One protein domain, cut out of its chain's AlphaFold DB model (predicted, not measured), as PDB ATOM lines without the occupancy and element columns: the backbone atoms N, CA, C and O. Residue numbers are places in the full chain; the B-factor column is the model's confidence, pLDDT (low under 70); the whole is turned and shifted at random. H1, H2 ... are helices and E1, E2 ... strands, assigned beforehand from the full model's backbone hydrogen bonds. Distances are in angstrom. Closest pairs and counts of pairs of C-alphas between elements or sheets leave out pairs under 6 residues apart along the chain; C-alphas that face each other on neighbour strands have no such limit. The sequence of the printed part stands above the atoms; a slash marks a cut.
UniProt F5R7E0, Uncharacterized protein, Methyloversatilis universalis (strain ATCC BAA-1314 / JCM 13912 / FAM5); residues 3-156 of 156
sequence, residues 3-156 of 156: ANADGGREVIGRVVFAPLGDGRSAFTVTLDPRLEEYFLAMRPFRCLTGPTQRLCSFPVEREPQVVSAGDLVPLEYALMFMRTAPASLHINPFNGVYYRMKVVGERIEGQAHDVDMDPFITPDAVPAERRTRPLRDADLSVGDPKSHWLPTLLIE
ATOM      1  N   ALA A   3      53.657  -0.571 -39.628       94.69
ATOM      2  CA  ALA A   3      54.557  -1.621 -40.093       94.69
ATOM      3  C   ALA A   3      54.189  -2.986 -39.507       94.69
ATOM      4  O   ALA A   3      53.792  -3.077 -38.341       94.69
ATOM      5  N   ASN A   4      54.335  -4.033 -40.324       92.31
ATOM      6  CA  ASN A   4      54.156  -5.426 -39.923       92.31
ATOM      7  C   ASN A   4      55.473  -6.044 -39.413       92.31
ATOM      8  O   ASN A   4      56.549  -5.455 -39.552       92.31
ATOM      9  N   ALA A   5      55.393  -7.241 -38.825       87.44
ATOM     10  CA  ALA A   5      56.560  -7.955 -38.296       87.44
ATOM     11  C   ALA A   5      57.573  -8.380 -39.383       87.44
ATOM     12  O   ALA A   5      58.762  -8.499 -39.094       87.44
ATOM     13  N   ASP A   6      57.118  -8.545 -40.626       87.31
ATOM     14  CA  ASP A   6      57.935  -8.950 -41.778       87.31
ATOM     15  C   ASP A   6      58.592  -7.752 -42.503       87.31
ATOM     16  O   ASP A   6      59.228  -7.913 -43.543       87.31
ATOM     17  N   GLY A   7      58.441  -6.532 -41.972       85.06
ATOM     18  CA  GLY A   7      59.027  -5.305 -42.520       85.06
ATOM     19  C   GLY A   7      58.198  -4.600 -43.602       85.06
ATOM     20  O   GLY A   7      58.622  -3.558 -44.105       85.06
ATOM     21  N   GLY A   8      57.014  -5.114 -43.938       91.44
ATOM     22  CA  GLY A   8      56.022  -4.433 -44.769       91.44
ATOM     23  C   GLY A   8      55.514  -3.154 -44.102       91.44
ATOM     24  O   GLY A   8      55.340  -3.105 -42.883       91.44
ATOM     25  N   ARG A   9      55.299  -2.104 -44.901       94.81
ATOM     26  CA  ARG A   9      54.948  -0.761 -44.422       94.81
ATOM     27  C   ARG A   9      53.751  -0.211 -45.177       94.81
ATOM     28  O   ARG A   9      53.757  -0.174 -46.402       94.81
ATOM     29  N   GLU A  10      52.797   0.313 -44.424       95.56
ATOM     30  CA  GLU A  10      51.578   0.924 -44.929       95.56
ATOM     31  C   GLU A  10      51.555   2.411 -44.572       95.56
ATOM     32  O   GLU A  10      51.540   2.820 -43.402       95.56
ATOM     33  N   VAL A  11      51.580   3.259 -45.598       95.75
ATOM     34  CA  VAL A  11      51.430   4.704 -45.414       95.75
ATOM     35  C   VAL A  11      49.953   5.001 -45.189       95.75
ATOM     36  O   VAL A  11      49.148   4.921 -46.107       95.75
ATOM     37  N   ILE A  12      49.613   5.345 -43.948       95.94
ATOM     38  CA  ILE A  12      48.237   5.651 -43.529       95.94
ATOM     39  C   ILE A  12      47.916   7.147 -43.495       95.94
ATOM     40  O   ILE A  12      46.773   7.530 -43.264       95.94
ATOM     41  N   GLY A  13      48.922   8.001 -43.677       96.50
ATOM     42  CA  GLY A  13      48.777   9.443 -43.563       96.50
ATOM     43  C   GLY A  13      50.072  10.147 -43.190       96.50
ATOM     44  O   GLY A  13      51.152   9.552 -43.186       96.50
ATOM     45  N   ARG A  14      49.931  11.428 -42.858       97.44
ATOM     46  CA  ARG A  14      51.004  12.348 -42.492       97.44
ATOM     47  C   ARG A  14      50.650  13.079 -41.204       97.44
ATOM     48  O   ARG A  14      49.507  13.495 -41.026       97.44
ATOM     49  N   VAL A  15      51.655  13.290 -40.360       97.81
ATOM     50  CA  VAL A  15      51.579  14.206 -39.220       97.81
ATOM     51  C   VAL A  15      52.447  15.419 -39.531       97.81
ATOM     52  O   VAL A  15      53.568  15.274 -40.017       97.81
ATOM     53  N   VAL A  16      51.918  16.617 -39.310       97.81
ATOM     54  CA  VAL A  16      52.667  17.872 -39.445       97.81
ATOM     55  C   VAL A  16      52.752  18.517 -38.077       97.81
ATOM     56  O   VAL A  16      51.719  18.722 -37.447       97.81
ATOM     57  N   PHE A  17      53.968  18.845 -37.642       97.56
ATOM     58  CA  PHE A  17      54.223  19.524 -36.375       97.56
ATOM     59  C   PHE A  17      54.532  21.005 -36.606       97.56
ATOM     60  O   PHE A  17      55.308  21.351 -37.497       97.56
ATOM     61  N   ALA A  18      53.953  21.869 -35.777       98.00
ATOM     62  CA  ALA A  18      54.236  23.297 -35.734       98.00
ATOM     63  C   ALA A  18      54.739  23.672 -34.326       98.00
ATOM     64  O   ALA A  18      53.989  23.500 -33.361       98.00
ATOM     65  N   PRO A  19      55.986  24.160 -34.174       97.12
ATOM     66  CA  PRO A  19      56.521  24.536 -32.868       97.12
ATOM     67  C   PRO A  19      55.684  25.633 -32.199       97.12
ATOM     68  O   PRO A  19      55.351  26.631 -32.834       97.12
ATOM     69  N   LEU A  20      55.385  25.466 -30.909       96.38
ATOM     70  CA  LEU A  20      54.692  26.474 -30.092       96.38
ATOM     71  C   LEU A  20      55.618  27.188 -29.096       96.38
ATOM     72  O   LEU A  20      55.222  28.193 -28.513       96.38
ATOM     73  N   GLY A  21      56.834  26.674 -28.896       91.38
ATOM     74  CA  GLY A  21      57.740  27.092 -27.823       91.38
ATOM     75  C   GLY A  21      57.692  26.147 -26.618       91.38
ATOM     76  O   GLY A  21      56.845  25.256 -26.538       91.38
ATOM     77  N   ASP A  22      58.644  26.307 -25.697       91.81
ATOM     78  CA  ASP A  22      58.748  25.534 -24.444       91.81
ATOM     79  C   ASP A  22      58.783  24.004 -24.630       91.81
ATOM     80  O   ASP A  22      58.263  23.247 -23.813       91.81
ATOM     81  N   GLY A  23      59.353  23.533 -25.744       93.94
ATOM     82  CA  GLY A  23      59.419  22.103 -26.066       93.94
ATOM     83  C   GLY A  23      58.080  21.475 -26.479       93.94
ATOM     84  O   GLY A  23      57.979  20.248 -26.525       93.94
ATOM     85  N   ARG A  24      57.060  22.290 -26.785       97.69
ATOM     86  CA  ARG A  24      55.751  21.844 -27.275       97.69
ATOM     87  C   ARG A  24      55.569  22.126 -28.763       97.69
ATOM     88  O   ARG A  24      56.063  23.127 -29.288       97.69
ATOM     89  N   SER A  25      54.762  21.287 -29.403       98.12
ATOM     90  CA  SER A  25      54.366  21.428 -30.803       98.12
ATOM     91  C   SER A  25      52.875  21.168 -30.962       98.12
ATOM     92  O   SER A  25      52.363  20.178 -30.443       98.12
ATOM     93  N   ALA A  26      52.188  22.023 -31.718       98.25
ATOM     94  CA  ALA A  26      50.890  21.674 -32.276       98.25
ATOM     95  C   ALA A  26      51.084  20.603 -33.355       98.25
ATOM     96  O   ALA A  26      52.138  20.562 -33.997       98.25
ATOM     97  N   PHE A  27      50.081  19.761 -33.577       97.88
ATOM     98  CA  PHE A  27      50.112  18.792 -34.665       97.88
ATOM     99  C   PHE A  27      48.809  18.759 -35.455       97.88
ATOM    100  O   PHE A  27      47.744  19.131 -34.973       97.88
ATOM    101  N   THR A  28      48.897  18.280 -36.689       98.00
ATOM    102  CA  THR A  28      47.739  17.950 -37.523       98.00
ATOM    103  C   THR A  28      47.968  16.593 -38.167       98.00
ATOM    104  O   THR A  28      49.045  16.342 -38.711       98.00
ATOM    105  N   VAL A  29      46.955  15.728 -38.106       97.38
ATOM    106  CA  VAL A  29      46.955  14.413 -38.754       97.38
ATOM    107  C   VAL A  29      46.115  14.483 -40.023       97.38
ATOM    108  O   VAL A  29      44.938  14.831 -39.980       97.38
ATOM    109  N   THR A  30      46.704  14.092 -41.148       97.50
ATOM    110  CA  THR A  30      46.002  13.944 -42.426       97.50
ATOM    111  C   THR A  30      46.108  12.497 -42.875       97.50
ATOM    112  O   THR A  30      47.203  12.028 -43.181       97.50
ATOM    113  N   LEU A  31      44.982  11.784 -42.923       97.00
ATOM    114  CA  LEU A  31      44.941  10.402 -43.409       97.00
ATOM    115  C   LEU A  31      45.209  10.334 -44.919       97.00
ATOM    116  O   LEU A  31      44.801  11.222 -45.670       97.00
ATOM    117  N   ASP A  32      45.871   9.262 -45.355       96.00
ATOM    118  CA  ASP A  32      46.132   8.988 -46.769       96.00
ATOM    119  C   ASP A  32      44.789   8.793 -47.507       96.00
ATOM    120  O   ASP A  32      43.910   8.081 -47.009       96.00
ATOM    121  N   PRO A  33      44.583   9.430 -48.672       93.56
ATOM    122  CA  PRO A  33      43.327   9.335 -49.416       93.56
ATOM    123  C   PRO A  33      43.035   7.928 -49.956       93.56
ATOM    124  O   PRO A  33      41.916   7.681 -50.395       93.56
ATOM    125  N   ARG A  34      44.009   7.009 -49.934       92.56
ATOM    126  CA  ARG A  34      43.818   5.603 -50.318       92.56
ATOM    127  C   ARG A  34      43.103   4.774 -49.253       92.56
ATOM    128  O   ARG A  34      42.733   3.644 -49.551       92.56
ATOM    129  N   LEU A  35      42.919   5.294 -48.035       94.94
ATOM    130  CA  LEU A  35      42.080   4.615 -47.051       94.94
ATOM    131  C   LEU A  35      40.638   4.584 -47.560       94.94
ATOM    132  O   LEU A  35      40.044   5.616 -47.869       94.94
ATOM    133  N   GLU A  36      40.086   3.383 -47.609       94.19
ATOM    134  CA  GLU A  36      38.739   3.119 -48.091       94.19
ATOM    135  C   GLU A  36      37.705   3.527 -47.040       94.19
ATOM    136  O   GLU A  36      37.923   3.363 -45.838       94.19
ATOM    137  N   GLU A  37      36.558   4.032 -47.483       93.69
ATOM    138  CA  GLU A  37      35.454   4.353 -46.584       93.69
ATOM    139  C   GLU A  37      34.534   3.141 -46.394       93.69
ATOM    140  O   GLU A  37      34.037   2.559 -47.357       93.69
ATOM    141  N   TYR A  38      34.277   2.785 -45.137       91.38
ATOM    142  CA  TYR A  38      33.336   1.740 -44.745       91.38
ATOM    143  C   TYR A  38      32.296   2.296 -43.782       91.38
ATOM    144  O   TYR A  38      32.629   2.983 -42.819       91.38
ATOM    145  N   PHE A  39      31.031   1.940 -43.992       86.88
ATOM    146  CA  PHE A  39      29.971   2.213 -43.027       86.88
ATOM    147  C   PHE A  39      29.934   1.104 -41.977       86.88
ATOM    148  O   PHE A  39      29.439   0.008 -42.236       86.88
ATOM    149  N   LEU A  40      30.453   1.397 -40.786       81.62
ATOM    150  CA  LEU A  40      30.448   0.487 -39.640       81.62
ATOM    151  C   LEU A  40      29.646   1.137 -38.516       81.62
ATOM    152  O   LEU A  40      29.827   2.317 -38.230       81.62
ATOM    153  N   ALA A  41      28.726   0.393 -37.900       78.50
ATOM    154  CA  ALA A  41      27.860   0.917 -36.835       78.50
ATOM    155  C   ALA A  41      27.196   2.274 -37.186       78.50
ATOM    156  O   ALA A  41      27.177   3.203 -36.379       78.50
ATOM    157  N   MET A  42      26.657   2.388 -38.409       81.62
ATOM    158  CA  MET A  42      25.964   3.583 -38.923       81.62
ATOM    159  C   MET A  42      26.829   4.852 -39.034       81.62
ATOM    160  O   MET A  42      26.288   5.954 -39.129       81.62
ATOM    161  N   ARG A  43      28.163   4.728 -39.037       83.88
ATOM    162  CA  ARG A  43      29.095   5.849 -39.228       83.88
ATOM    163  C   ARG A  43      30.136   5.516 -40.299       83.88
ATOM    164  O   ARG A  43      30.534   4.354 -40.399       83.88
ATOM    165  N   PRO A  44      30.577   6.498 -41.100       90.56
ATOM    166  CA  PRO A  44      31.669   6.291 -42.037       90.56
ATOM    167  C   PRO A  44      32.999   6.213 -41.284       90.56
ATOM    168  O   PRO A  44      33.299   7.042 -40.425       90.56
ATOM    169  N   PHE A  45      33.806   5.224 -41.638       93.69
ATOM    170  CA  PHE A  45      35.159   5.023 -41.144       93.69
ATOM    171  C   PHE A  45      36.118   4.951 -42.320       93.69
ATOM    172  O   PHE A  45      35.861   4.228 -43.278       93.69
ATOM    173  N   ARG A  46      37.256   5.643 -42.224       96.25
ATOM    174  CA  ARG A  46      38.370   5.437 -43.154       96.25
ATOM    175  C   ARG A  46      39.223   4.286 -42.657       96.25
ATOM    176  O   ARG A  46      39.716   4.335 -41.529       96.25
ATOM    177  N   CYS A  47      39.400   3.272 -43.488       95.81
ATOM    178  CA  CYS A  47      40.040   2.035 -43.097       95.81
ATOM    179  C   CYS A  47      41.134   1.609 -44.072       95.81
ATOM    180  O   CYS A  47      41.052   1.816 -45.280       95.81
ATOM    181  N   LEU A  48      42.141   0.949 -43.518       95.62
ATOM    182  CA  LEU A  48      43.154   0.210 -44.244       95.62
ATOM    183  C   LEU A  48      42.793  -1.280 -44.177       95.62
ATOM    184  O   LEU A  48      42.751  -1.860 -43.088       95.62
ATOM    185  N   THR A  49      42.513  -1.893 -45.327       94.81
ATOM    186  CA  THR A  49      42.168  -3.319 -45.421       94.81
ATOM    187  C   THR A  49      43.410  -4.135 -45.765       94.81
ATOM    188  O   THR A  49      43.990  -3.970 -46.832       94.81
ATOM    189  N   GLY A  50      43.800  -5.030 -44.864       91.81
ATOM    190  CA  GLY A  50      44.856  -6.011 -45.070       91.81
ATOM    191  C   GLY A  50      44.317  -7.417 -45.318       91.81
ATOM    192  O   GLY A  50      43.102  -7.636 -45.333       91.81
ATOM    193  N   PRO A  51      45.216  -8.406 -45.464       88.25
ATOM    194  CA  PRO A  51      44.834  -9.783 -45.771       88.25
ATOM    195  C   PRO A  51      44.039 -10.452 -44.640       88.25
ATOM    196  O   PRO A  51      43.154 -11.262 -44.904       88.25
ATOM    197  N   THR A  52      44.341 -10.124 -43.382       88.81
ATOM    198  CA  THR A  52      43.740 -10.767 -42.198       88.81
ATOM    199  C   THR A  52      42.937  -9.807 -41.328       88.81
ATOM    200  O   THR A  52      42.088 -10.248 -40.555       88.81
ATOM    201  N   GLN A  53      43.182  -8.502 -41.443       93.31
ATOM    202  CA  GLN A  53      42.587  -7.477 -40.594       93.31
ATOM    203  C   GLN A  53      42.288  -6.216 -41.388       93.31
ATOM    204  O   GLN A  53      43.017  -5.855 -42.305       93.31
ATOM    205  N   ARG A  54      41.236  -5.514 -40.979       94.81
ATOM    206  CA  ARG A  54      40.978  -4.130 -41.355       94.81
ATOM    207  C   ARG A  54      41.192  -3.248 -40.132       94.81
ATOM    208  O   ARG A  54      40.635  -3.532 -39.072       94.81
ATOM    209  N   LEU A  55      41.972  -2.186 -40.297       95.88
ATOM    210  CA  LEU A  55      42.172  -1.150 -39.285       95.88
ATOM    211  C   LEU A  55      41.405   0.097 -39.701       95.88
ATOM    212  O   LEU A  55      41.678   0.668 -40.752       95.88
ATOM    213  N   CYS A  56      40.443   0.510 -38.886       96.00
ATOM    214  CA  CYS A  56      39.600   1.671 -39.140       96.00
ATOM    215  C   CYS A  56      39.969   2.807 -38.193       96.00
ATOM    216  O   CYS A  56      40.009   2.603 -36.984       96.00
ATOM    217  N   SER A  57      40.243   3.989 -38.740       96.56
ATOM    218  CA  SER A  57      40.642   5.162 -37.963       96.56
ATOM    219  C   SER A  57      39.540   5.583 -36.990       96.56
ATOM    220  O   SER A  57      38.392   5.768 -37.397       96.56
ATOM    221  N   PHE A  58      39.889   5.736 -35.715       95.62
ATOM    222  CA  PHE A  58      39.010   6.204 -34.645       95.62
ATOM    223  C   PHE A  58      39.742   7.313 -33.872       95.62
ATOM    224  O   PHE A  58      40.240   7.070 -32.779       95.62
ATOM    225  N   PRO A  59      39.885   8.523 -34.437       95.62
ATOM    226  CA  PRO A  59      40.577   9.601 -33.745       95.62
ATOM    227  C   PRO A  59      39.753  10.072 -32.541       95.62
ATOM    228  O   PRO A  59      38.548  10.314 -32.646       95.62
ATOM    229  N   VAL A  60      40.406  10.224 -31.390       94.19
ATOM    230  CA  VAL A  60      39.807  10.787 -30.178       94.19
ATOM    231  C   VAL A  60      40.287  12.226 -29.996       94.19
ATOM    232  O   VAL A  60      41.449  12.479 -29.694       94.19
ATOM    233  N   GLU A  61      39.365  13.181 -30.120       88.62
ATOM    234  CA  GLU A  61      39.654  14.623 -30.084       88.62
ATOM    235  C   GLU A  61      39.084  15.278 -28.814       88.62
ATOM    236  O   GLU A  61      38.187  16.118 -28.865       88.62
ATOM    237  N   ARG A  62      39.560  14.846 -27.638       86.44
ATOM    238  CA  ARG A  62      39.080  15.351 -26.330       86.44
ATOM    239  C   ARG A  62      40.007  16.362 -25.658       86.44
ATOM    240  O   ARG A  62      39.675  16.876 -24.591       86.44
ATOM    241  N   GLU A  63      41.146  16.651 -26.269       91.06
ATOM    242  CA  GLU A  63      42.137  17.601 -25.771       91.06
ATOM    243  C   GLU A  63      42.808  18.358 -26.923       91.06
ATOM    244  O   GLU A  63      42.667  17.954 -28.081       91.06
ATOM    245  N   PRO A  64      43.510  19.474 -26.645       94.75
ATOM    246  CA  PRO A  64      44.232  20.208 -27.676       94.75
ATOM    247  C   PRO A  64      45.230  19.313 -28.416       94.75
ATOM    248  O   PRO A  64      45.946  18.531 -27.793       94.75
ATOM    249  N   GLN A  65      45.335  19.483 -29.737       96.81
ATOM    250  CA  GLN A  65      46.310  18.783 -30.580       96.81
ATOM    251  C   GLN A  65      47.723  19.351 -30.380       96.81
ATOM    252  O   GLN A  65      48.311  19.952 -31.279       96.81
ATOM    253  N   VAL A  66      48.255  19.208 -29.167       97.88
ATOM    254  CA  VAL A  66      49.556  19.724 -28.741       97.88
ATOM    255  C   VAL A  66      50.296  18.640 -27.984       97.88
ATOM    256  O   VAL A  66      49.780  18.143 -26.996       97.88
ATOM    257  N   VAL A  67      51.521  18.332 -28.396       97.75
ATOM    258  CA  VAL A  67      52.374  17.318 -27.763       97.75
ATOM    259  C   VAL A  67      53.696  17.902 -27.280       97.75
ATOM    260  O   VAL A  67      54.106  18.993 -27.685       97.75
ATOM    261  N   SER A  68      54.387  17.142 -26.437       97.50
ATOM    262  CA  SER A  68      55.797  17.342 -26.094       97.50
ATOM    263  C   SER A  68      56.531  15.999 -26.125       97.50
ATOM    264  O   SER A  68      55.898  14.947 -26.151       97.50
ATOM    265  N   ALA A  69      57.863  16.006 -26.059       95.62
ATOM    266  CA  ALA A  69      58.634  14.761 -26.007       95.62
ATOM    267  C   ALA A  69      58.286  13.867 -24.795       95.62
ATOM    268  O   ALA A  69      58.478  12.654 -24.861       95.62
ATOM    269  N   GLY A  70      57.779  14.455 -23.702       96.31
ATOM    270  CA  GLY A  70      57.347  13.735 -22.499       96.31
ATOM    271  C   GLY A  70      55.849  13.428 -22.439       96.31
ATOM    272  O   GLY A  70      55.419  12.743 -21.518       96.31
ATOM    273  N   ASP A  71      55.056  13.932 -23.389       97.00
ATOM    274  CA  ASP A  71      53.611  13.716 -23.436       97.00
ATOM    275  C   ASP A  71      53.125  13.658 -24.887       97.00
ATOM    276  O   ASP A  71      52.918  14.690 -25.538       97.00
ATOM    277  N   LEU A  72      52.974  12.429 -25.385       97.81
ATOM    278  CA  LEU A  72      52.489  12.119 -26.730       97.81
ATOM    279  C   LEU A  72      51.029  11.644 -26.743       97.81
ATOM    280  O   LEU A  72      50.487  11.444 -27.827       97.81
ATOM    281  N   VAL A  73      50.368  11.530 -25.582       97.25
ATOM    282  CA  VAL A  73      48.980  11.040 -25.452       97.25
ATOM    283  C   VAL A  73      47.985  11.694 -26.418       97.25
ATOM    284  O   VAL A  73      47.231  10.955 -27.057       97.25
ATOM    285  N   PRO A  74      48.006  13.025 -26.632       97.38
ATOM    286  CA  PRO A  74      47.116  13.657 -27.605       97.38
ATOM    287  C   PRO A  74      47.255  13.072 -29.021       97.38
ATOM    288  O   PRO A  74      46.269  12.878 -29.731       97.38
ATOM    289  N   LEU A  75      48.490  12.781 -29.444       97.88
ATOM    290  CA  LEU A  75      48.788  12.217 -30.760       97.88
ATOM    291  C   LEU A  75      48.460  10.723 -30.825       97.88
ATOM    292  O   LEU A  75      47.964  10.256 -31.847       97.88
ATOM    293  N   GLU A  76      48.694   9.984 -29.740       98.12
ATOM    294  CA  GLU A  76      48.289   8.580 -29.626       98.12
ATOM    295  C   GLU A  76      46.773   8.436 -29.783       98.12
ATOM    296  O   GLU A  76      46.315   7.577 -30.530       98.12
ATOM    297  N   TYR A  77      46.000   9.327 -29.154       97.69
ATOM    298  CA  TYR A  77      44.538   9.396 -29.253       97.69
ATOM    299  C   TYR A  77      44.055   9.782 -30.653       97.69
ATOM    300  O   TYR A  77      43.099   9.200 -31.167       97.69
ATOM    301  N   ALA A  78      44.744  10.713 -31.316       97.38
ATOM    302  CA  ALA A  78      44.462  11.071 -32.706       97.38
ATOM    303  C   ALA A  78      44.778   9.937 -33.706       97.38
ATOM    304  O   ALA A  78      44.286   9.956 -34.834       97.38
ATOM    305  N   LEU A  79      45.591   8.955 -33.304       97.38
ATOM    306  CA  LEU A  79      46.016   7.802 -34.103       97.38
ATOM    307  C   LEU A  79      45.551   6.476 -33.477       97.38
ATOM    308  O   LEU A  79      46.261   5.471 -33.534       97.38
ATOM    309  N   MET A  80      44.356   6.464 -32.883       97.38
ATOM    310  CA  MET A  80      43.695   5.232 -32.454       97.38
ATOM    311  C   MET A  80      42.931   4.585 -33.608       97.38
ATOM    312  O   MET A  80      42.427   5.251 -34.517       97.38
ATOM    313  N   PHE A  81      42.827   3.259 -33.556       96.50
ATOM    314  CA  PHE A  81      42.135   2.470 -34.567       96.50
ATOM    315  C   PHE A  81      41.220   1.434 -33.927       96.50
ATOM    316  O   PHE A  81      41.443   0.982 -32.810       96.50
ATOM    317  N   MET A  82      40.221   1.003 -34.681       95.31
ATOM    318  CA  MET A  82      39.434  -0.190 -34.401       95.31
ATOM    319  C   MET A  82      39.872  -1.295 -35.350       95.31
ATOM    320  O   MET A  82      39.863  -1.091 -36.569       95.31
ATOM    321  N   ARG A  83      40.208  -2.478 -34.826       94.38
ATOM    322  CA  ARG A  83      40.440  -3.653 -35.678       94.38
ATOM    323  C   ARG A  83      39.157  -4.447 -35.896       94.38
ATOM    324  O   ARG A  83      38.356  -4.662 -34.985       94.38
ATOM    325  N   THR A  84      38.985  -4.942 -37.113       93.12
ATOM    326  CA  THR A  84      37.894  -5.850 -37.474       93.12
ATOM    327  C   THR A  84      38.355  -6.848 -38.535       93.12
ATOM    328  O   THR A  84      39.405  -6.671 -39.156       93.12
ATOM    329  N   ALA A  85      37.593  -7.920 -38.746       91.94
ATOM    330  CA  ALA A  85      37.849  -8.824 -39.863       91.94
ATOM    331  C   ALA A  85      37.497  -8.121 -41.195       91.94
ATOM    332  O   ALA A  85      36.504  -7.392 -41.234       91.94
ATOM    333  N   PRO A  86      38.223  -8.360 -42.305       89.75
ATOM    334  CA  PRO A  86      37.978  -7.668 -43.577       89.75
ATOM    335  C   PRO A  86      36.537  -7.771 -44.116       89.75
ATOM    336  O   PRO A  86      36.036  -6.844 -44.739       89.75
ATOM    337  N   ALA A  87      35.813  -8.861 -43.867       86.12
ATOM    338  CA  ALA A  87      34.420  -8.997 -44.319       86.12
ATOM    339  C   ALA A  87      33.373  -8.534 -43.283       86.12
ATOM    340  O   ALA A  87      32.175  -8.611 -43.542       86.12
ATOM    341  N   SER A  88      33.796  -8.089 -42.097       85.88
ATOM    342  CA  SER A  88      32.871  -7.727 -41.021       85.88
ATOM    343  C   SER A  88      32.253  -6.349 -41.245       85.88
ATOM    344  O   SER A  88      32.949  -5.378 -41.537       85.88
ATOM    345  N   LEU A  89      30.940  -6.268 -41.027       82.50
ATOM    346  CA  LEU A  89      30.182  -5.014 -40.946       82.50
ATOM    347  C   LEU A  89      30.004  -4.527 -39.496       82.50
ATOM    348  O   LEU A  89      29.458  -3.451 -39.254       82.50
ATOM    349  N   HIS A  90      30.467  -5.320 -38.526       83.00
ATOM    350  CA  HIS A  90      30.396  -5.009 -37.104       83.00
ATOM    351  C   HIS A  90      31.735  -4.485 -36.592       83.00
ATOM    352  O   HIS A  90      32.813  -4.902 -37.038       83.00
ATOM    353  N   ILE A  91      31.641  -3.609 -35.596       85.50
ATOM    354  CA  ILE A  91      32.765  -3.096 -34.822       85.50
ATOM    355  C   ILE A  91      32.544  -3.485 -33.360       85.50
ATOM    356  O   ILE A  91      31.417  -3.430 -32.870       85.50
ATOM    357  N   ASN A  92      33.602  -3.925 -32.685       90.06
ATOM    358  CA  ASN A  92      33.558  -4.283 -31.272       90.06
ATOM    359  C   ASN A  92      34.452  -3.297 -30.501       90.06
ATOM    360  O   ASN A  92      35.645  -3.277 -30.797       90.06
ATOM    361  N   PRO A  93      33.922  -2.508 -29.545       87.94
ATOM    362  CA  PRO A  93      34.699  -1.579 -28.717       87.94
ATOM    363  C   PRO A  93      35.945  -2.188 -28.057       87.94
ATOM    364  O   PRO A  93      36.961  -1.511 -27.956       87.94
ATOM    365  N   PHE A  94      35.921  -3.481 -27.718       91.50
ATOM    366  CA  PHE A  94      37.067  -4.195 -27.134       91.50
ATOM    367  C   PHE A  94      38.226  -4.452 -28.113       91.50
ATOM    368  O   PHE A  94      39.283  -4.938 -27.720       91.50
ATOM    369  N   ASN A  95      38.036  -4.155 -29.398       93.81
ATOM    370  CA  ASN A  95      39.044  -4.314 -30.442       93.81
ATOM    371  C   ASN A  95      39.759  -2.989 -30.760       93.81
ATOM    372  O   ASN A  95      40.164  -2.759 -31.906       93.81
ATOM    373  N   GLY A  96      39.890  -2.104 -29.772       96.38
ATOM    374  CA  GLY A  96      40.703  -0.906 -29.903       96.38
ATOM    375  C   GLY A  96      42.175  -1.256 -30.095       96.38
ATOM    376  O   GLY A  96      42.695  -2.205 -29.507       96.38
ATOM    377  N   VAL A  97      42.845  -0.477 -30.935       97.50
ATOM    378  CA  VAL A  97      44.290  -0.505 -31.135       97.50
ATOM    379  C   VAL A  97      44.826   0.873 -30.784       97.50
ATOM    380  O   VAL A  97      44.506   1.870 -31.438       97.50
ATOM    381  N   TYR A  98      45.643   0.911 -29.741       97.94
ATOM    382  CA  TYR A  98      46.316   2.098 -29.241       97.94
ATOM    383  C   TYR A  98      47.822   1.924 -29.407       97.94
ATOM    384  O   TYR A  98      48.398   0.957 -28.917       97.94
ATOM    385  N   TYR A  99      48.479   2.846 -30.103       98.00
ATOM    386  CA  TYR A  99      49.930   2.813 -30.241       98.00
ATOM    387  C   TYR A  99      50.562   3.638 -29.127       98.00
ATOM    388  O   TYR A  99      50.503   4.860 -29.176       98.00
ATOM    389  N   ARG A 100      51.201   2.982 -28.155       97.94
ATOM    390  CA  ARG A 100      51.972   3.664 -27.111       97.94
ATOM    391  C   ARG A 100      53.276   4.180 -27.705       97.94
ATOM    392  O   ARG A 100      54.112   3.377 -28.123       97.94
ATOM    393  N   MET A 101      53.426   5.494 -27.763       98.12
ATOM    394  CA  MET A 101      54.468   6.203 -28.485       98.12
ATOM    395  C   MET A 101      55.616   6.657 -27.588       98.12
ATOM    396  O   MET A 101      55.468   6.938 -26.400       98.12
ATOM    397  N   LYS A 102      56.788   6.779 -28.202       98.00
ATOM    398  CA  LYS A 102      57.969   7.417 -27.626       98.00
ATOM    399  C   LYS A 102      58.788   8.090 -28.721       98.00
ATOM    400  O   LYS A 102      58.816   7.625 -29.861       98.00
ATOM    401  N   VAL A 103      59.492   9.156 -28.358       97.56
ATOM    402  CA  VAL A 103      60.503   9.767 -29.228       97.56
ATOM    403  C   VAL A 103      61.772   8.911 -29.193       97.56
ATOM    404  O   VAL A 103      62.265   8.570 -28.117       97.56
ATOM    405  N   VAL A 104      62.305   8.562 -30.362       96.88
ATOM    406  CA  VAL A 104      63.553   7.808 -30.534       96.88
ATOM    407  C   VAL A 104      64.418   8.539 -31.555       96.88
ATOM    408  O   VAL A 104      64.220   8.408 -32.759       96.88
ATOM    409  N   GLY A 105      65.382   9.330 -31.083       93.81
ATOM    410  CA  GLY A 105      66.156  10.207 -31.965       93.81
ATOM    411  C   GLY A 105      65.246  11.239 -32.637       93.81
ATOM    412  O   GLY A 105      64.560  11.985 -31.947       93.81
ATOM    413  N   GLU A 106      65.228  11.258 -33.970       92.50
ATOM    414  CA  GLU A 106      64.416  12.189 -34.772       92.50
ATOM    415  C   GLU A 106      63.048  11.621 -35.185       92.50
ATOM    416  O   GLU A 106      62.299  12.286 -35.896       92.50
ATOM    417  N   ARG A 107      62.697  10.411 -34.735       95.81
ATOM    418  CA  ARG A 107      61.430   9.747 -35.074       95.81
ATOM    419  C   ARG A 107      60.559   9.482 -33.854       95.81
ATOM    420  O   ARG A 107      61.038   9.455 -32.719       95.81
ATOM    421  N   ILE A 108      59.277   9.227 -34.094       98.25
ATOM    422  CA  ILE A 108      58.350   8.692 -33.088       98.25
ATOM    423  C   ILE A 108      58.047   7.238 -33.438       98.25
ATOM    424  O   ILE A 108      57.650   6.926 -34.562       98.25
ATOM    425  N   GLU A 109      58.212   6.357 -32.456       98.06
ATOM    426  CA  GLU A 109      57.868   4.940 -32.553       98.06
ATOM    427  C   GLU A 109      56.704   4.628 -31.620       98.06
ATOM    428  O   GLU A 109      56.743   5.007 -30.450       98.06
ATOM    429  N   GLY A 110      55.700   3.912 -32.119       97.81
ATOM    430  CA  GLY A 110      54.554   3.438 -31.353       97.81
ATOM    431  C   GLY A 110      54.439   1.917 -31.362       97.81
ATOM    432  O   GLY A 110      54.566   1.297 -32.415       97.81
ATOM    433  N   GLN A 111      54.158   1.320 -30.204       97.62
ATOM    434  CA  GLN A 111      53.867  -0.111 -30.071       97.62
ATOM    435  C   GLN A 111      52.370  -0.330 -29.850       97.62
ATOM    436  O   GLN A 111      51.782   0.276 -28.951       97.62
ATOM    437  N   ALA A 112      51.762  -1.213 -30.640       97.56
ATOM    438  CA  ALA A 112      50.352  -1.551 -30.515       97.56
ATOM    439  C   ALA A 112      50.028  -2.167 -29.146       97.56
ATOM    440  O   ALA A 112      50.722  -3.057 -28.651       97.56
ATOM    441  N   HIS A 113      48.941  -1.687 -28.562       97.94
ATOM    442  CA  HIS A 113      48.279  -2.217 -27.385       97.94
ATOM    443  C   HIS A 113      46.799  -2.407 -27.706       97.94
ATOM    444  O   HIS A 113      46.190  -1.605 -28.421       97.94
ATOM    445  N   ASP A 114      46.235  -3.471 -27.158       97.00
ATOM    446  CA  ASP A 114      44.807  -3.717 -27.127       97.00
ATOM    447  C   ASP A 114      44.174  -2.881 -26.022       97.00
ATOM    448  O   ASP A 114      44.696  -2.809 -24.904       97.00
ATOM    449  N   VAL A 115      43.051  -2.250 -26.351       96.44
ATOM    450  CA  VAL A 115      42.338  -1.368 -25.433       96.44
ATOM    451  C   VAL A 115      40.829  -1.477 -25.624       96.44
ATOM    452  O   VAL A 115      40.339  -1.669 -26.739       96.44
ATOM    453  N   ASP A 116      40.096  -1.329 -24.523       95.31
ATOM    454  CA  ASP A 116      38.655  -1.114 -24.552       95.31
ATOM    455  C   ASP A 116      38.336   0.351 -24.879       95.31
ATOM    456  O   ASP A 116      38.791   1.284 -24.213       95.31
ATOM    457  N   MET A 117      37.546   0.551 -25.929       94.06
ATOM    458  CA  MET A 117      37.185   1.865 -26.454       94.06
ATOM    459  C   MET A 117      35.918   2.438 -25.823       94.06
ATOM    460  O   MET A 117      35.591   3.603 -26.075       94.06
ATOM    461  N   ASP A 118      35.218   1.670 -24.983       92.69
ATOM    462  CA  ASP A 118      34.001   2.121 -24.306       92.69
ATOM    463  C   ASP A 118      34.166   3.456 -23.555       92.69
ATOM    464  O   ASP A 118      33.296   4.316 -23.705       92.69
ATOM    465  N   PRO A 119      35.282   3.747 -22.853       93.06
ATOM    466  CA  PRO A 119      35.482   5.052 -22.211       93.06
ATOM    467  C   PRO A 119      35.477   6.257 -23.176       93.06
ATOM    468  O   PRO A 119      35.202   7.400 -22.779       93.06
ATOM    469  N   PHE A 120      35.779   6.026 -24.457       92.62
ATOM    470  CA  PHE A 120      35.743   7.044 -25.509       92.62
ATOM    471  C   PHE A 120      34.402   7.105 -26.241       92.62
ATOM    472  O   PHE A 120      33.979   8.187 -26.650       92.62
ATOM    473  N   ILE A 121      33.722   5.972 -26.396       90.31
ATOM    474  CA  ILE A 121      32.411   5.893 -27.053       90.31
ATOM    475  C   ILE A 121      31.309   6.380 -26.103       90.31
ATOM    476  O   ILE A 121      30.454   7.174 -26.496       90.31
ATOM    477  N   THR A 122      31.393   5.973 -24.839       90.06
ATOM    478  CA  THR A 122      30.434   6.257 -23.769       90.06
ATOM    479  C   THR A 122      31.144   7.009 -22.629       90.06
ATOM    480  O   THR A 122      31.399   6.441 -21.567       90.06
ATOM    481  N   PRO A 123      31.484   8.305 -22.806       84.31
ATOM    482  CA  PRO A 123      32.217   9.099 -21.809       84.31
ATOM    483  C   PRO A 123      31.583   9.118 -20.421       84.31
ATOM    484  O   PRO A 123      32.286   9.288 -19.428       84.31
ATOM    485  N   ASP A 124      30.259   8.988 -20.342       88.44
ATOM    486  CA  ASP A 124      29.549   9.031 -19.070       88.44
ATOM    487  C   ASP A 124      29.798   7.802 -18.189       88.44
ATOM    488  O   ASP A 124      29.565   7.870 -16.984       88.44
ATOM    489  N   ALA A 125      30.361   6.726 -18.754       86.62
ATOM    490  CA  ALA A 125      30.812   5.559 -18.002       86.62
ATOM    491  C   ALA A 125      32.073   5.828 -17.157       86.62
ATOM    492  O   ALA A 125      32.414   5.014 -16.299       86.62
ATOM    493  N   VAL A 126      32.764   6.961 -17.361       89.50
ATOM    494  CA  VAL A 126      33.924   7.366 -16.551       89.50
ATOM    495  C   VAL A 126      33.685   8.696 -15.813       89.50
ATOM    496  O   VAL A 126      32.998   9.587 -16.332       89.50
ATOM    497  N   PRO A 127      34.272   8.873 -14.606       92.00
ATOM    498  CA  PRO A 127      34.206  10.131 -13.860       92.00
ATOM    499  C   PRO A 127      34.653  11.328 -14.703       92.00
ATOM    500  O   PRO A 127      35.564  11.202 -15.526       92.00
ATOM    501  N   ALA A 128      34.024  12.488 -14.495       91.25
ATOM    502  CA  ALA A 128      34.223  13.682 -15.319       91.25
ATOM    503  C   ALA A 128      35.700  14.092 -15.424       91.25
ATOM    504  O   ALA A 128      36.180  14.417 -16.509       91.25
ATOM    505  N   GLU A 129      36.444  13.963 -14.328       89.81
ATOM    506  CA  GLU A 129      37.861  14.312 -14.197       89.81
ATOM    507  C   GLU A 129      38.776  13.407 -15.037       89.81
ATOM    508  O   GLU A 129      39.936  13.735 -15.278       89.81
ATOM    509  N   ARG A 130      38.268  12.253 -15.487       89.56
ATOM    510  CA  ARG A 130      38.989  11.280 -16.317       89.56
ATOM    511  C   ARG A 130      38.577  11.306 -17.783       89.56
ATOM    512  O   ARG A 130      39.230  10.650 -18.586       89.56
ATOM    513  N   ARG A 131      37.520  12.025 -18.169       90.62
ATOM    514  CA  ARG A 131      36.956  11.933 -19.531       90.62
ATOM    515  C   ARG A 131      37.920  12.377 -20.627       90.62
ATOM    516  O   ARG A 131      37.808  11.873 -21.743       90.62
ATOM    517  N   THR A 132      38.844  13.285 -20.315       91.44
ATOM    518  CA  THR A 132      39.870  13.767 -21.251       91.44
ATOM    519  C   THR A 132      40.894  12.679 -21.574       91.44
ATOM    520  O   THR A 132      41.128  12.403 -22.744       91.44
ATOM    521  N   ARG A 133      41.438  12.016 -20.544       94.25
ATOM    522  CA  ARG A 133      42.402  10.907 -20.649       94.25
ATOM    523  C   ARG A 133      41.920   9.716 -19.819       94.25
ATOM    524  O   ARG A 133      42.339   9.559 -18.666       94.25
ATOM    525  N   PRO A 134      40.978   8.915 -20.349       93.81
ATOM    526  CA  PRO A 134      40.337   7.871 -19.562       93.81
ATOM    527  C   PRO A 134      41.248   6.671 -19.314       93.81
ATOM    528  O   PRO A 134      41.109   6.045 -18.260       93.81
ATOM    529  N   LEU A 135      42.174   6.389 -20.236       93.94
ATOM    530  CA  LEU A 135      43.060   5.229 -20.182       93.94
ATOM    531  C   LEU A 135      44.162   5.381 -19.133       93.94
ATOM    532  O   LEU A 135      44.743   6.452 -18.950       93.94
ATOM    533  N   ARG A 136      44.476   4.271 -18.476       92.88
ATOM    534  CA  ARG A 136      45.603   4.067 -17.566       92.88
ATOM    535  C   ARG A 136      46.456   2.913 -18.076       92.88
ATOM    536  O   ARG A 136      46.000   2.113 -18.882       92.88
ATOM    537  N   ASP A 137      47.665   2.773 -17.539       93.12
ATOM    538  CA  ASP A 137      48.554   1.662 -17.905       93.12
ATOM    539  C   ASP A 137      47.898   0.282 -17.724       93.12
ATOM    540  O   ASP A 137      48.136  -0.614 -18.524       93.12
ATOM    541  N   ALA A 138      47.037   0.118 -16.714       93.62
ATOM    542  CA  ALA A 138      46.313  -1.130 -16.466       93.62
ATOM    543  C   ALA A 138      45.214  -1.434 -17.505       93.62
ATOM    544  O   ALA A 138      44.792  -2.581 -17.613       93.62
ATOM    545  N   ASP A 139      44.767  -0.427 -18.260       93.31
ATOM    546  CA  ASP A 139      43.763  -0.575 -19.319       93.31
ATOM    547  C   ASP A 139      44.413  -0.979 -20.661       93.31
ATOM    548  O   ASP A 139      43.712  -1.273 -21.629       93.31
ATOM    549  N   LEU A 140      45.753  -0.982 -20.730       95.19
ATOM    550  CA  LEU A 140      46.532  -1.262 -21.932       95.19
ATOM    551  C   LEU A 140      47.142  -2.661 -21.862       95.19
ATOM    552  O   LEU A 140      48.045  -2.928 -21.068       95.19
ATOM    553  N   SER A 141      46.709  -3.545 -22.754       95.06
ATOM    554  CA  SER A 141      47.340  -4.857 -22.929       95.06
ATOM    555  C   SER A 141      48.302  -4.804 -24.106       95.06
ATOM    556  O   SER A 141      47.906  -4.396 -25.190       95.06
ATOM    557  N   VAL A 142      49.567  -5.199 -23.931       93.31
ATOM    558  CA  VAL A 142      50.533  -5.228 -25.047       93.31
ATOM    559  C   VAL A 142      49.978  -6.114 -26.163       93.31
ATOM    560  O   VAL A 142      49.659  -7.279 -25.923       93.31
ATOM    561  N   GLY A 143      49.858  -5.565 -27.373       87.56
ATOM    562  CA  GLY A 143      49.339  -6.305 -28.514       87.56
ATOM    563  C   GLY A 143      50.307  -7.414 -28.912       87.56
ATOM    564  O   GLY A 143      51.501  -7.162 -29.081       87.56
ATOM    565  N   ASP A 144      49.808  -8.642 -29.071       85.62
ATOM    566  CA  ASP A 144      50.620  -9.750 -29.584       85.62
ATOM    567  C   ASP A 144      51.024  -9.453 -31.044       85.62
ATOM    568  O   ASP A 144      50.149  -9.367 -31.912       85.62
ATOM    569  N   PRO A 145      52.326  -9.326 -31.365       80.00
ATOM    570  CA  PRO A 145      52.777  -9.050 -32.727       80.00
ATOM    571  C   PRO A 145      52.353 -10.104 -33.756       80.00
ATOM    572  O   PRO A 145      52.377  -9.824 -34.949       80.00
ATOM    573  N   LYS A 146      51.982 -11.317 -33.321       82.06
ATOM    574  CA  LYS A 146      51.442 -12.361 -34.205       82.06
ATOM    575  C   LYS A 146      49.964 -12.165 -34.517       82.06
ATOM    576  O   LYS A 146      49.499 -12.624 -35.557       82.06
ATOM    577  N   SER A 147      49.222 -11.541 -33.604       84.50
ATOM    578  CA  SER A 147      47.793 -11.292 -33.770       84.50
ATOM    579  C   SER A 147      47.524  -9.933 -34.408       84.50
ATOM    580  O   SER A 147      46.506  -9.781 -35.072       84.50
ATOM    581  N   HIS A 148      48.427  -8.962 -34.265       91.31
ATOM    582  CA  HIS A 148      48.340  -7.658 -34.923       91.31
ATOM    583  C   HIS A 148      48.976  -7.697 -36.306       91.31
ATOM    584  O   HIS A 148      50.158  -7.990 -36.443       91.31
ATOM    585  N   TRP A 149      48.215  -7.326 -37.340       93.38
ATOM    586  CA  TRP A 149      48.772  -7.184 -38.688       93.38
ATOM    587  C   TRP A 149      49.859  -6.098 -38.739       93.38
ATOM    588  O   TRP A 149      50.895  -6.290 -39.371       93.38
ATOM    589  N   LEU A 150      49.642  -4.977 -38.045       95.19
ATOM    590  CA  LEU A 150      50.538  -3.822 -38.043       95.19
ATOM    591  C   LEU A 150      50.873  -3.386 -36.602       95.19
ATOM    592  O   LEU A 150      50.325  -2.392 -36.120       95.19
ATOM    593  N   PRO A 151      51.737  -4.116 -35.875       96.06
ATOM    594  CA  PRO A 151      52.011  -3.863 -34.461       96.06
ATOM    595  C   PRO A 151      52.849  -2.605 -34.193       96.06
ATOM    596  O   PRO A 151      52.956  -2.188 -33.040       96.06
ATOM    597  N   THR A 152      53.435  -1.990 -35.224       96.56
ATOM    598  CA  THR A 152      54.342  -0.847 -35.061       96.56
ATOM    599  C   THR A 152      53.833   0.373 -35.815       96.56
ATOM    600  O   THR A 152      53.462   0.281 -36.982       96.56
ATOM    601  N   LEU A 153      53.881   1.535 -35.171       97.81
ATOM    602  CA  LEU A 153      53.643   2.840 -35.777       97.81
ATOM    603  C   LEU A 153      54.958   3.614 -35.851       97.81
ATOM    604  O   LEU A 153      55.728   3.627 -34.896       97.81
ATOM    605  N   LEU A 154      55.206   4.268 -36.985       97.75
ATOM    606  CA  LEU A 154      56.388   5.099 -37.210       97.75
ATOM    607  C   LEU A 154      55.980   6.462 -37.776       97.75
ATOM    608  O   LEU A 154      55.190   6.531 -38.728       97.75
ATOM    609  N   ILE A 155      56.541   7.530 -37.215       97.50
ATOM    610  CA  ILE A 155      56.478   8.894 -37.751       97.50
ATOM    611  C   ILE A 155      57.919   9.364 -37.943       97.50
ATOM    612  O   ILE A 155      58.686   9.391 -36.981       97.50
ATOM    613  N   GLU A 156      58.255   9.687 -39.190       90.94
ATOM    614  CA  GLU A 156      59.581  10.072 -39.691       90.94
ATOM    615  C   GLU A 156      59.438  11.314 -40.582       90.94
ATOM    616  O   GLU A 156      58.359  11.452 -41.218       90.94
TER     617      GLU A 156
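What this domain is: This is residues 3 to 156 of the 156 residues of an uncharacterized protein of Methyloversatilis universalis (strain ATCC BAA-1314 / JCM 13912 / FAM5) (UniProt F5R7E0). A strongly twisted sheet of seven strands curls like part of a barrel, the small sheet E1 E2 E6 stands across from part of it, and the short helix H1 lies between the two, near the middle of the domain. The ring of strands is not closed: E1 comes within 8 A of E10 at one pair of C-alphas, and H2 with residues 122 to 151 forms a long excursion outside the strands that returns to E10. The printed part has 154 residues with two named helices and ten named strands, in the order E1 E2 E3 E4 E5 E6 H1 E7 E8 E9 H2 E10; both sheets are antiparallel, the large one in the order E3 E4 E5 E7 E8 E9 E10. The class is mostly strand, although under half of the residues, 72 of 154, are in named elements. The whole is compact, with a radius of gyration of the C-alphas of 15.2 A and spans of 47 by 39 by 28 A.

How they stand to each other: The largest sheet runs E3, residues 36 to 40, E4, 43 to 49, E5, 54 to 57, E7, 81 to 84, E8, 96 to 104, E9, 107 to 115, and E10, 152 to 155; its edge strands are E3 and E10. It holds two meanders, E3 E4 E5 and E7 E8 E9, in each of which every strand is the antiparallel neighbour of the one before. E8 and E9 form a hairpin at 154 degrees, with N 98 and O 113 2.9 A apart. On the other side of E9, E10 is antiparallel to it at 144 degrees, with N 110 and O 153 at 2.8 A. E7 and E8 form a hairpin at 136 degrees, with N 97 and O 81 at 2.8 A, and E5 and E7 are antiparallel at 153 degrees, with N 56 and O 82 at 2.9 A. The pairing of E4 is staggered: residues 43 to 47 pair with E3, with N 38 and O 45 at 2.8 A, and residues 47 to 49 with E5, with N 48 and O 55 at 2.8 A. H1, residues 73 to 78, is on this sheet at a height of 7.4 A, over E8 and slantwise to the strands at 52 degrees on the local plane; the closest C-alphas, of Glu 76 and Tyr 99, are 6.0 A apart. H1 is also on the small sheet of E1, residues 13 to 21, E2, 24 to 31, and E6, 66 to 68, at a height of 8.0 A; its closest C-alphas to E6 are those of Pro 74 and Val 67, 6.4 A apart. E1 and E2 form a hairpin at 163 degrees, with N 14 and O 30 at 2.8 A, and E2 and E6 are antiparallel at 121 degrees, with N 25 and O 67 at 2.9 A. The closest C-alphas of E1 and E10 are those of Val 15 and Ile 155, 7.4 A apart, while E2 and E4 are only just apart, at 8.2 A. H2, residues 118 to 121, is on neither sheet and apart from H1. In H1 every O i to N i+4 pair is within hydrogen-bond range; H2 is too short for such a pair.

Where its parts are: E8 is 24.5 A long, from C-alpha 96 at (40.703, -0.906, -29.903), and E9 is 24.1 A. E1 measures 25.3 A from C-alpha 13 at (48.777, 9.443, -43.563), E2 22.5 A and E4 17.1 A. E10 ends at C-alpha 155 at (56.478, 8.894, -37.751).

The domain as a whole: The two C-alphas farthest apart, those of Asp 22 and Ala 87, are 46.7 A apart. The printed part has no cut. The long links are E7 to E8, 11 residues, and H2 to E10, 30 residues; within the latter, residues 141 to 142 pair antiparallel with residues 113 to 114 of E9. The mean pLDDT of the printed part is 93.4, and no printed residue is under 70.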